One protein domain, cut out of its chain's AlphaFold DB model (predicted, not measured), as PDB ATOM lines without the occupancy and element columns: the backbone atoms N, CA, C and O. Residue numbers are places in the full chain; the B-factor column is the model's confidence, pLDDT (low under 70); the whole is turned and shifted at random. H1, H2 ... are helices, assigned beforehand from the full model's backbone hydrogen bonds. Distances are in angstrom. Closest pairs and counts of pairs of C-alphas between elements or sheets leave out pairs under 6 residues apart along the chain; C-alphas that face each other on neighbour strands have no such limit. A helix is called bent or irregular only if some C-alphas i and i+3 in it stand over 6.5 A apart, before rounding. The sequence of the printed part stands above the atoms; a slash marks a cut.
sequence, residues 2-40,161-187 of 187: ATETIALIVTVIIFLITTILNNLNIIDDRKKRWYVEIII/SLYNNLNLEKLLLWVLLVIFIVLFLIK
ATOM      1  N   ALA A   2      22.916  26.894 -44.322       64.19
ATOM      2  CA  ALA A   2      23.454  28.247 -44.576       64.19
ATOM      3  C   ALA A   2      24.247  28.863 -43.397       64.19
ATOM      4  O   ALA A   2      25.278  29.494 -43.608       64.19
ATOM      5  N   THR A   3      23.811  28.646 -42.154       67.88
ATOM      6  CA  THR A   3      24.436  29.209 -40.942       67.88
ATOM      7  C   THR A   3      25.820  28.633 -40.634       67.88
ATOM      8  O   THR A   3      26.714  29.380 -40.248       67.88
ATOM      9  N   GLU A   4      26.024  27.331 -40.848       74.50
ATOM     10  CA  GLU A   4      27.321  26.662 -40.661       74.50
ATOM     11  C   GLU A   4      28.350  27.153 -41.683       74.50
ATOM     12  O   GLU A   4      29.487  27.453 -41.322       74.50
ATOM     13  N   THR A   5      27.940  27.329 -42.944       77.56
ATOM     14  CA  THR A   5      28.809  27.865 -43.999       77.56
ATOM     15  C   THR A   5      29.215  29.312 -43.716       77.56
ATOM     16  O   THR A   5      30.384  29.663 -43.872       77.56
ATOM     17  N   ILE A   6      28.283  30.152 -43.248       74.19
ATOM     18  CA  ILE A   6      28.579  31.545 -42.877       74.19
ATOM     19  C   ILE A   6      29.519  31.593 -41.663       74.19
ATOM     20  O   ILE A   6      30.493  32.345 -41.679       74.19
ATOM     21  N   ALA A   7      29.284  30.768 -40.636       72.56
ATOM     22  CA  ALA A   7      30.159  30.690 -39.466       72.56
ATOM     23  C   ALA A   7      31.596  30.291 -39.848       72.56
ATOM     24  O   ALA A   7      32.564  30.851 -39.326       72.56
ATOM     25  N   LEU A   8      31.744  29.373 -40.806       76.06
ATOM     26  CA  LEU A   8      33.044  28.931 -41.301       76.06
ATOM     27  C   LEU A   8      33.768  30.053 -42.064       76.06
ATOM     28  O   LEU A   8      34.937  30.317 -41.790       76.06
ATOM     29  N   ILE A   9      33.064  30.784 -42.938       77.50
ATOM     30  CA  ILE A   9      33.608  31.957 -43.649       77.50
ATOM     31  C   ILE A   9      34.084  33.026 -42.656       77.50
ATOM     32  O   ILE A   9      35.199  33.535 -42.779       77.50
ATOM     33  N   VAL A  10      33.275  33.336 -41.641       76.12
ATOM     34  CA  VAL A  10      33.625  34.315 -40.601       76.12
ATOM     35  C   VAL A  10      34.868  33.884 -39.825       76.12
ATOM     36  O   VAL A  10      35.768  34.694 -39.609       76.12
ATOM     37  N   THR A  11      34.958  32.607 -39.459       75.31
ATOM     38  CA  THR A  11      36.116  32.063 -38.734       75.31
ATOM     39  C   THR A  11      37.398  32.185 -39.561       75.31
ATOM     40  O   THR A  11      38.432  32.598 -39.038       75.31
ATOM     41  N   VAL A  12      37.329  31.905 -40.869       78.56
ATOM     42  CA  VAL A  12      38.465  32.065 -41.792       78.56
ATOM     43  C   VAL A  12      38.888  33.531 -41.910       78.56
ATOM     44  O   VAL A  12      40.082  33.825 -41.867       78.56
ATOM     45  N   ILE A  13      37.934  34.462 -42.006       77.19
ATOM     46  CA  ILE A  13      38.224  35.903 -42.069       77.19
ATOM     47  C   ILE A  13      38.916  36.372 -40.787       77.19
ATOM     48  O   ILE A  13      39.955  37.027 -40.866       77.19
ATOM     49  N   ILE A  14      38.385  36.007 -39.615       78.25
ATOM     50  CA  ILE A  14      38.993  36.353 -38.323       78.25
ATOM     51  C   ILE A  14      40.423  35.818 -38.269       78.25
ATOM     52  O   ILE A  14      41.338  36.590 -37.996       78.25
ATOM     53  N   PHE A  15      40.624  34.541 -38.611       78.00
ATOM     54  CA  PHE A  15      41.938  33.903 -38.613       78.00
ATOM     55  C   PHE A  15      42.949  34.633 -39.511       78.00
ATOM     56  O   PHE A  15      44.062  34.939 -39.064       78.00
ATOM     57  N   LEU A  16      42.564  34.961 -40.749       75.06
ATOM     58  CA  LEU A  16      43.409  35.701 -41.691       75.06
ATOM     59  C   LEU A  16      43.793  37.075 -41.138       75.06
ATOM     60  O   LEU A  16      44.970  37.436 -41.161       75.06
ATOM     61  N   ILE A  17      42.829  37.814 -40.587       76.25
ATOM     62  CA  ILE A  17      43.081  39.137 -40.013       76.25
ATOM     63  C   ILE A  17      44.036  39.038 -38.816       76.25
ATOM     64  O   ILE A  17      45.035  39.760 -38.778       76.25
ATOM     65  N   THR A  18      43.789  38.126 -37.868       74.75
ATOM     66  CA  THR A  18      44.694  37.922 -36.723       74.75
ATOM     67  C   THR A  18      46.097  37.521 -37.163       74.75
ATOM     68  O   THR A  18      47.074  37.994 -36.589       74.75
ATOM     69  N   THR A  19      46.218  36.703 -38.209       78.19
ATOM     70  CA  THR A  19      47.517  36.279 -38.747       78.19
ATOM     71  C   THR A  19      48.278  37.459 -39.351       78.19
ATOM     72  O   THR A  19      49.468  37.628 -39.082       78.19
ATOM     73  N   ILE A  20      47.596  38.309 -40.125       77.12
ATOM     74  CA  ILE A  20      48.192  39.516 -40.713       77.12
ATOM     75  C   ILE A  20      48.653  40.476 -39.611       77.12
ATOM     76  O   ILE A  20      49.799  40.922 -39.646       77.12
ATOM     77  N   LEU A  21      47.810  40.752 -38.611       76.31
ATOM     78  CA  LEU A  21      48.190  41.603 -37.481       76.31
ATOM     79  C   LEU A  21      49.395  41.061 -36.720       76.31
ATOM     80  O   LEU A  21      50.322  41.812 -36.426       76.31
ATOM     81  N   ASN A  22      49.386  39.766 -36.404       76.06
ATOM     82  CA  ASN A  22      50.472  39.146 -35.662       76.06
ATOM     83  C   ASN A  22      51.791  39.251 -36.440       76.06
ATOM     84  O   ASN A  22      52.816  39.627 -35.880       76.06
ATOM     85  N   ASN A  23      51.759  39.022 -37.756       77.38
ATOM     86  CA  ASN A  23      52.931  39.206 -38.609       77.38
ATOM     87  C   ASN A  23      53.422  40.660 -38.632       77.38
ATOM     88  O   ASN A  23      54.630  40.889 -38.559       77.38
ATOM     89  N   LEU A  24      52.517  41.641 -38.695       77.00
ATOM     90  CA  LEU A  24      52.886  43.058 -38.615       77.00
ATOM     91  C   LEU A  24      53.540  43.398 -37.267       77.00
ATOM     92  O   LEU A  24      54.583  44.055 -37.261       77.00
ATOM     93  N   ASN A  25      52.997  42.891 -36.155       75.31
ATOM     94  CA  ASN A  25      53.575  43.062 -34.817       75.31
ATOM     95  C   ASN A  25      54.978  42.462 -34.731       75.31
ATOM     96  O   ASN A  25      55.912  43.126 -34.292       75.31
ATOM     97  N   ILE A  26      55.159  41.234 -35.226       78.06
ATOM     98  CA  ILE A  26      56.460  40.555 -35.238       78.06
ATOM     99  C   ILE A  26      57.496  41.355 -36.039       78.06
ATOM    100  O   ILE A  26      58.658  41.443 -35.631       78.06
ATOM    101  N   ILE A  27      57.098  41.937 -37.177       77.94
ATOM    102  CA  ILE A  27      57.976  42.781 -37.997       77.94
ATOM    103  C   ILE A  27      58.360  44.055 -37.238       77.94
ATOM    104  O   ILE A  27      59.542  44.409 -37.219       77.94
ATOM    105  N   ASP A  28      57.401  44.733 -36.609       78.88
ATOM    106  CA  ASP A  28      57.658  45.961 -35.852       78.88
ATOM    107  C   ASP A  28      58.551  45.696 -34.629       78.88
ATOM    108  O   ASP A  28      59.551  46.384 -34.423       78.88
ATOM    109  N   ASP A  29      58.294  44.616 -33.891       80.44
ATOM    110  CA  ASP A  29      59.122  44.184 -32.763       80.44
ATOM    111  C   ASP A  29      60.536  43.801 -33.199       80.44
ATOM    112  O   ASP A  29      61.512  44.105 -32.511       80.44
ATOM    113  N   ARG A  30      60.687  43.151 -34.360       81.44
ATOM    114  CA  ARG A  30      62.009  42.858 -34.927       81.44
ATOM    115  C   ARG A  30      62.752  44.144 -35.283       81.44
ATOM    116  O   ARG A  30      63.938  44.237 -34.983       81.44
ATOM    117  N   LYS A  31      62.078  45.139 -35.870       79.00
ATOM    118  CA  LYS A  31      62.681  46.447 -36.173       79.00
ATOM    119  C   LYS A  31      63.099  47.197 -34.910       79.00
ATOM    120  O   LYS A  31      64.192  47.760 -34.898       79.00
ATOM    121  N   LYS A  32      62.267  47.185 -33.862       80.88
ATOM    122  CA  LYS A  32      62.585  47.785 -32.555       80.88
ATOM    123  C   LYS A  32      63.785  47.104 -31.904       80.88
ATOM    124  O   LYS A  32      64.717  47.793 -31.505       80.88
ATOM    125  N   ARG A  33      63.794  45.767 -31.848       83.38
ATOM    126  CA  ARG A  33      64.938  45.001 -31.325       83.38
ATOM    127  C   ARG A  33      66.211  45.301 -32.096       83.38
ATOM    128  O   ARG A  33      67.207  45.647 -31.483       83.38
ATOM    129  N   TRP A  34      66.158  45.262 -33.425       84.38
ATOM    130  CA  TRP A  34      67.319  45.561 -34.262       84.38
ATOM    131  C   TRP A  34      67.849  46.980 -34.028       84.38
ATOM    132  O   TRP A  34      69.051  47.176 -33.906       84.38
ATOM    133  N   TYR A  35      66.965  47.971 -33.898       86.06
ATOM    134  CA  TYR A  35      67.359  49.335 -33.552       86.06
ATOM    135  C   TYR A  35      68.074  49.408 -32.196       86.06
ATOM    136  O   TYR A  35      69.162  49.970 -32.099       86.06
ATOM    137  N   VAL A  36      67.513  48.797 -31.155       86.00
ATOM    138  CA  VAL A  36      68.135  48.810 -29.825       86.00
ATOM    139  C   VAL A  36      69.457  48.038 -29.817       86.00
ATOM    140  O   VAL A  36      70.486  48.560 -29.402       86.00
ATOM    141  N   GLU A  37      69.460  46.808 -30.312       86.62
ATOM    142  CA  GLU A  37      70.615  45.915 -30.225       86.62
ATOM    143  C   GLU A  37      71.756  46.342 -31.148       86.62
ATOM    144  O   GLU A  37      72.917  46.281 -30.754       86.62
ATOM    145  N   ILE A  38      71.450  46.786 -32.367       85.06
ATOM    146  CA  ILE A  38      72.471  47.040 -33.387       85.06
ATOM    147  C   ILE A  38      72.832  48.517 -33.463       85.06
ATOM    148  O   ILE A  38      74.014  48.840 -33.557       85.06
ATOM    149  N   ILE A  39      71.853  49.423 -33.416       86.06
ATOM    150  CA  ILE A  39      72.114  50.859 -33.566       86.06
ATOM    151  C   ILE A  39      72.506  51.475 -32.224       86.06
ATOM    152  O   ILE A  39      73.543  52.130 -32.140       86.06
ATOM    153  N   ILE A  40      71.709  51.258 -31.176       88.00
ATOM    154  CA  ILE A  40      71.959  51.866 -29.866       88.00
ATOM    155  C   ILE A  40      73.126  51.182 -29.158       88.00
ATOM    156  O   ILE A  40      74.138  51.833 -28.910       88.00
ATOM    157  N   SER A 161      54.711  54.924 -39.237       49.12
ATOM    158  CA  SER A 161      53.472  55.658 -39.515       49.12
ATOM    159  C   SER A 161      52.330  54.743 -39.964       49.12
ATOM    160  O   SER A 161      51.183  55.028 -39.658       49.12
ATOM    161  N   LEU A 162      52.609  53.615 -40.624       44.34
ATOM    162  CA  LEU A 162      51.564  52.732 -41.152       44.34
ATOM    163  C   LEU A 162      50.730  52.039 -40.062       44.34
ATOM    164  O   LEU A 162      49.510  52.007 -40.189       44.34
ATOM    165  N   TYR A 163      51.353  51.534 -38.990       49.06
ATOM    166  CA  TYR A 163      50.642  50.824 -37.913       49.06
ATOM    167  C   TYR A 163      49.903  51.785 -36.968       49.06
ATOM    168  O   TYR A 163      48.832  51.465 -36.471       49.06
ATOM    169  N   ASN A 164      50.443  52.991 -36.760       50.66
ATOM    170  CA  ASN A 164      49.763  54.025 -35.973       50.66
ATOM    171  C   ASN A 164      48.659  54.752 -36.765       50.66
ATOM    172  O   ASN A 164      47.677  55.186 -36.165       50.66
ATOM    173  N   ASN A 165      48.797  54.907 -38.090       46.75
ATOM    174  CA  ASN A 165      47.805  55.614 -38.916       46.75
ATOM    175  C   ASN A 165      46.605  54.738 -39.268       46.75
ATOM    176  O   ASN A 165      45.470  55.217 -39.283       46.75
ATOM    177  N   LEU A 166      46.829  53.454 -39.542       53.19
ATOM    178  CA  LEU A 166      45.744  52.492 -39.606       53.19
ATOM    179  C   LEU A 166      45.468  52.073 -38.174       53.19
ATOM    180  O   LEU A 166      46.168  51.233 -37.632       53.19
ATOM    181  N   ASN A 167      44.456  52.684 -37.565       61.12
ATOM    182  CA  ASN A 167      43.914  52.314 -36.261       61.12
ATOM    183  C   ASN A 167      43.314  50.891 -36.372       61.12
ATOM    184  O   ASN A 167      42.099  50.708 -36.405       61.12
ATOM    185  N   LEU A 168      44.172  49.890 -36.579       61.22
ATOM    186  CA  LEU A 168      43.856  48.550 -37.067       61.22
ATOM    187  C   LEU A 168      42.983  47.813 -36.067       61.22
ATOM    188  O   LEU A 168      42.064  47.122 -36.481       61.22
ATOM    189  N   GLU A 169      43.188  48.052 -34.772       59.59
ATOM    190  CA  GLU A 169      42.303  47.582 -33.705       59.59
ATOM    191  C   GLU A 169      40.881  48.139 -33.851       59.59
ATOM    192  O   GLU A 169      39.910  47.390 -33.757       59.59
ATOM    193  N   LYS A 170      40.735  49.435 -34.164       67.38
ATOM    194  CA  LYS A 170      39.427  50.037 -34.470       67.38
ATOM    195  C   LYS A 170      38.835  49.480 -35.757       67.38
ATOM    196  O   LYS A 170      37.636  49.236 -35.803       67.38
ATOM    197  N   LEU A 171      39.642  49.286 -36.797       67.88
ATOM    198  CA  LEU A 171      39.181  48.748 -38.076       67.88
ATOM    199  C   LEU A 171      38.725  47.289 -37.922       67.88
ATOM    200  O   LEU A 171      37.691  46.914 -38.464       67.88
ATOM    201  N   LEU A 172      39.415  46.503 -37.095       67.31
ATOM    202  CA  LEU A 172      38.991  45.168 -36.672       67.31
ATOM    203  C   LEU A 172      37.710  45.176 -35.864       67.31
ATOM    204  O   LEU A 172      36.838  44.357 -36.132       67.31
ATOM    205  N   LEU A 173      37.589  46.087 -34.898       70.38
ATOM    206  CA  LEU A 173      36.350  46.286 -34.154       70.38
ATOM    207  C   LEU A 173      35.197  46.573 -35.115       70.38
ATOM    208  O   LEU A 173      34.158  45.939 -35.004       70.38
ATOM    209  N   TRP A 174      35.397  47.447 -36.104       74.88
ATOM    210  CA  TRP A 174      34.397  47.731 -37.134       74.88
ATOM    211  C   TRP A 174      34.063  46.510 -37.992       74.88
ATOM    212  O   TRP A 174      32.887  46.227 -38.197       74.88
ATOM    213  N   VAL A 175      35.062  45.755 -38.456       74.19
ATOM    214  CA  VAL A 175      34.844  44.538 -39.254       74.19
ATOM    215  C   VAL A 175      34.100  43.473 -38.443       74.19
ATOM    216  O   VAL A 175      33.124  42.912 -38.933       74.19
ATOM    217  N   LEU A 176      34.493  43.235 -37.189       72.94
ATOM    218  CA  LEU A 176      33.815  42.306 -36.278       72.94
ATOM    219  C   LEU A 176      32.379  42.743 -35.980       72.94
ATOM    220  O   LEU A 176      31.481  41.905 -35.944       72.94
ATOM    221  N   LEU A 177      32.147  44.043 -35.807       77.31
ATOM    222  CA  LEU A 177      30.831  44.607 -35.514       77.31
ATOM    223  C   LEU A 177      29.904  44.524 -36.735       77.31
ATOM    224  O   LEU A 177      28.743  44.147 -36.592       77.31
ATOM    225  N   VAL A 178      30.420  44.761 -37.945       76.75
ATOM    226  CA  VAL A 178      29.686  44.542 -39.204       76.75
ATOM    227  C   VAL A 178      29.351  43.063 -39.390       76.75
ATOM    228  O   VAL A 178      28.206  42.733 -39.691       76.75
ATOM    229  N   ILE A 179      30.308  42.161 -39.157       71.62
ATOM    230  CA  ILE A 179      30.075  40.712 -39.224       71.62
ATOM    231  C   ILE A 179      29.003  40.283 -38.213       71.62
ATOM    232  O   ILE A 179      28.106  39.517 -38.564       71.62
ATOM    233  N   PHE A 180      29.059  40.794 -36.980       74.00
ATOM    234  CA  PHE A 180      28.066  40.513 -35.943       74.00
ATOM    235  C   PHE A 180      26.664  40.983 -36.353       74.00
ATOM    236  O   PHE A 180      25.710  40.221 -36.227       74.00
ATOM    237  N   ILE A 181      26.539  42.196 -36.904       76.50
ATOM    238  CA  ILE A 181      25.267  42.733 -37.411       76.50
ATOM    239  C   ILE A 181      24.718  41.864 -38.549       76.50
ATOM    240  O   ILE A 181      23.542  41.509 -38.533       76.50
ATOM    241  N   VAL A 182      25.559  41.484 -39.515       71.12
ATOM    242  CA  VAL A 182      25.155  40.636 -40.647       71.12
ATOM    243  C   VAL A 182      24.687  39.261 -40.161       71.12
ATOM    244  O   VAL A 182      23.642  38.786 -40.591       71.12
ATOM    245  N   LEU A 183      25.399  38.645 -39.214       66.69
ATOM    246  CA  LEU A 183      24.995  37.377 -38.596       66.69
ATOM    247  C   LEU A 183      23.678  37.484 -37.812       66.69
ATOM    248  O   LEU A 183      22.905  36.527 -37.793       66.69
ATOM    249  N   PHE A 184      23.423  38.623 -37.163       70.25
ATOM    250  CA  PHE A 184      22.205  38.855 -36.384       70.25
ATOM    251  C   PHE A 184      20.984  39.148 -37.269       70.25
ATOM    252  O   PHE A 184      19.877  38.766 -36.909       70.25
ATOM    253  N   LEU A 185      21.182  39.782 -38.431       64.81
ATOM    254  CA  LEU A 185      20.131  40.092 -39.412       64.81
ATOM    255  C   LEU A 185      19.730  38.902 -40.300       64.81
ATOM    256  O   LEU A 185      18.682  38.954 -40.936       64.81
ATOM    257  N   ILE A 186      20.566  37.863 -40.388       62.97
ATOM    258  CA  ILE A 186      20.296  36.638 -41.170       62.97
ATOM    259  C   ILE A 186      19.531  35.580 -40.335       62.97
ATOM    260  O   ILE A 186      19.125  34.546 -40.867       62.97
ATOM    261  N   LYS A 187      19.317  35.833 -39.037       50.84
ATOM    262  CA  LYS A 187      18.409  35.060 -38.175       50.84
ATOM    263  C   LYS A 187      16.950  35.415 -38.437       50.84
ATOM    264  O   LYS A 187      16.131  34.473 -38.369       50.84
TER     265      LYS A 187
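What this domain is: This is residues 2 to 40 and 161 to 187 of the 187 residues of an uncharacterized protein of Algibacter sp. ZY111 (UniProt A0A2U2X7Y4). Two helices run side by side and opposite ways, nearly parallel in line but only loosely together: the long H1 makes the whole length of a rod, and the shorter H3 lies alongside its first part. The last stretch of H1, residues 29 to 40, sticks out free beyond its partner, and the very short H2 sits at the beginning of H3, on the same side of H1 as H3. The printed part has 66 residues with three named helices, in the order H1, H2, H3 along the chain, and no named strand, and its class is all helix. The whole is extended, with a radius of gyration of the C-alphas of 16.8 A, and the C-alphas span 57 by 20 by 10 A.

How they stand to each other: The longest helix is H1, residues 2 to 40, and it touches no other helix. It is near H3, residues 168 to 185, and the two are close but not clearly touching, with 1 pair of C-alphas within 8 A. That closest pair is Val 10 and Ile 179, whose C-alphas are 7.4 A apart. The lines of H1 and H3 stand at a shallow tilt of 5 degrees, and the two helices run opposite ways. Their centres are 17.6 A apart. Residues 29 to 40, which belong to H1, stand free: no C-alpha 8 or more residues away along the chain comes within 10 A of them. The small helix H2, residues 161 to 165, touches no helix. H1 and H2 are only just apart, their closest C-alphas being 8.1 A from each other. H2 and H3 meet only through their link, which has 2 residues and is tight. In the backbones of H1, H2 and H3, every O i to N i+4 pair is within hydrogen-bond range.

Where its parts are: H1 has 39 residues, from Ala 2 to Ile 40, and measures 55.9 A from first to last C-alpha. It begins with C-alpha 2 at (23.454, 28.247, -44.576) and ends with C-alpha 40 at (71.959, 51.866, -29.866). It is neither bent nor irregular, but only just: C-alphas 37 and 40 are 6.1 A apart. H3 has 18 residues, from Leu 168 to Leu 185, and measures 25.3 A from first to last C-alpha. Its C-alpha 168 is at (43.856, 48.550, -37.067) and its C-alpha 185 at (20.131, 40.092, -39.412). From C-alpha 2 to C-alpha 40 of H1 the x value goes from 23.454 to 71.959, while from C-alpha 168 to C-alpha 185 of H3 it goes from 43.856 to 20.131. H2 has 5 residues, from Ser 161 to Asn 165, and measures 5.7 A from first to last C-alpha. The link from H2 to H3 is Leu 166 and Asn 167, and Ile 186 and Lys 187 follow H3.

The domain as a whole: The outline is a rod, and the two C-alphas farthest apart are those of Ile 40 and Lys 187, at 56.7 A. The first and last printed C-alphas, those of Ala 2 and Lys 187, are 10.6 A apart. Without residues 29 to 40 the body has 54 residues, spans 40 by 17 by 8 A and has a radius of gyration of 13.4 A. Residues 41 to 160 are cut out and not printed, and C-alphas 40 and 161 are 21.2 A apart across this cut. The link from H1 to H2 runs across the cut; the one link printed whole, H2 to H3, is tight. Lys 187 is the chain's last residue. The mean pLDDT of the printed part is 72.5, and 18 residues are under 70: residues 2 to 3, residues 161 to 172, residue 183 and residues 185 to 187. The mean pLDDT of H2 is 48, against 78 for H1 and 70 for H3.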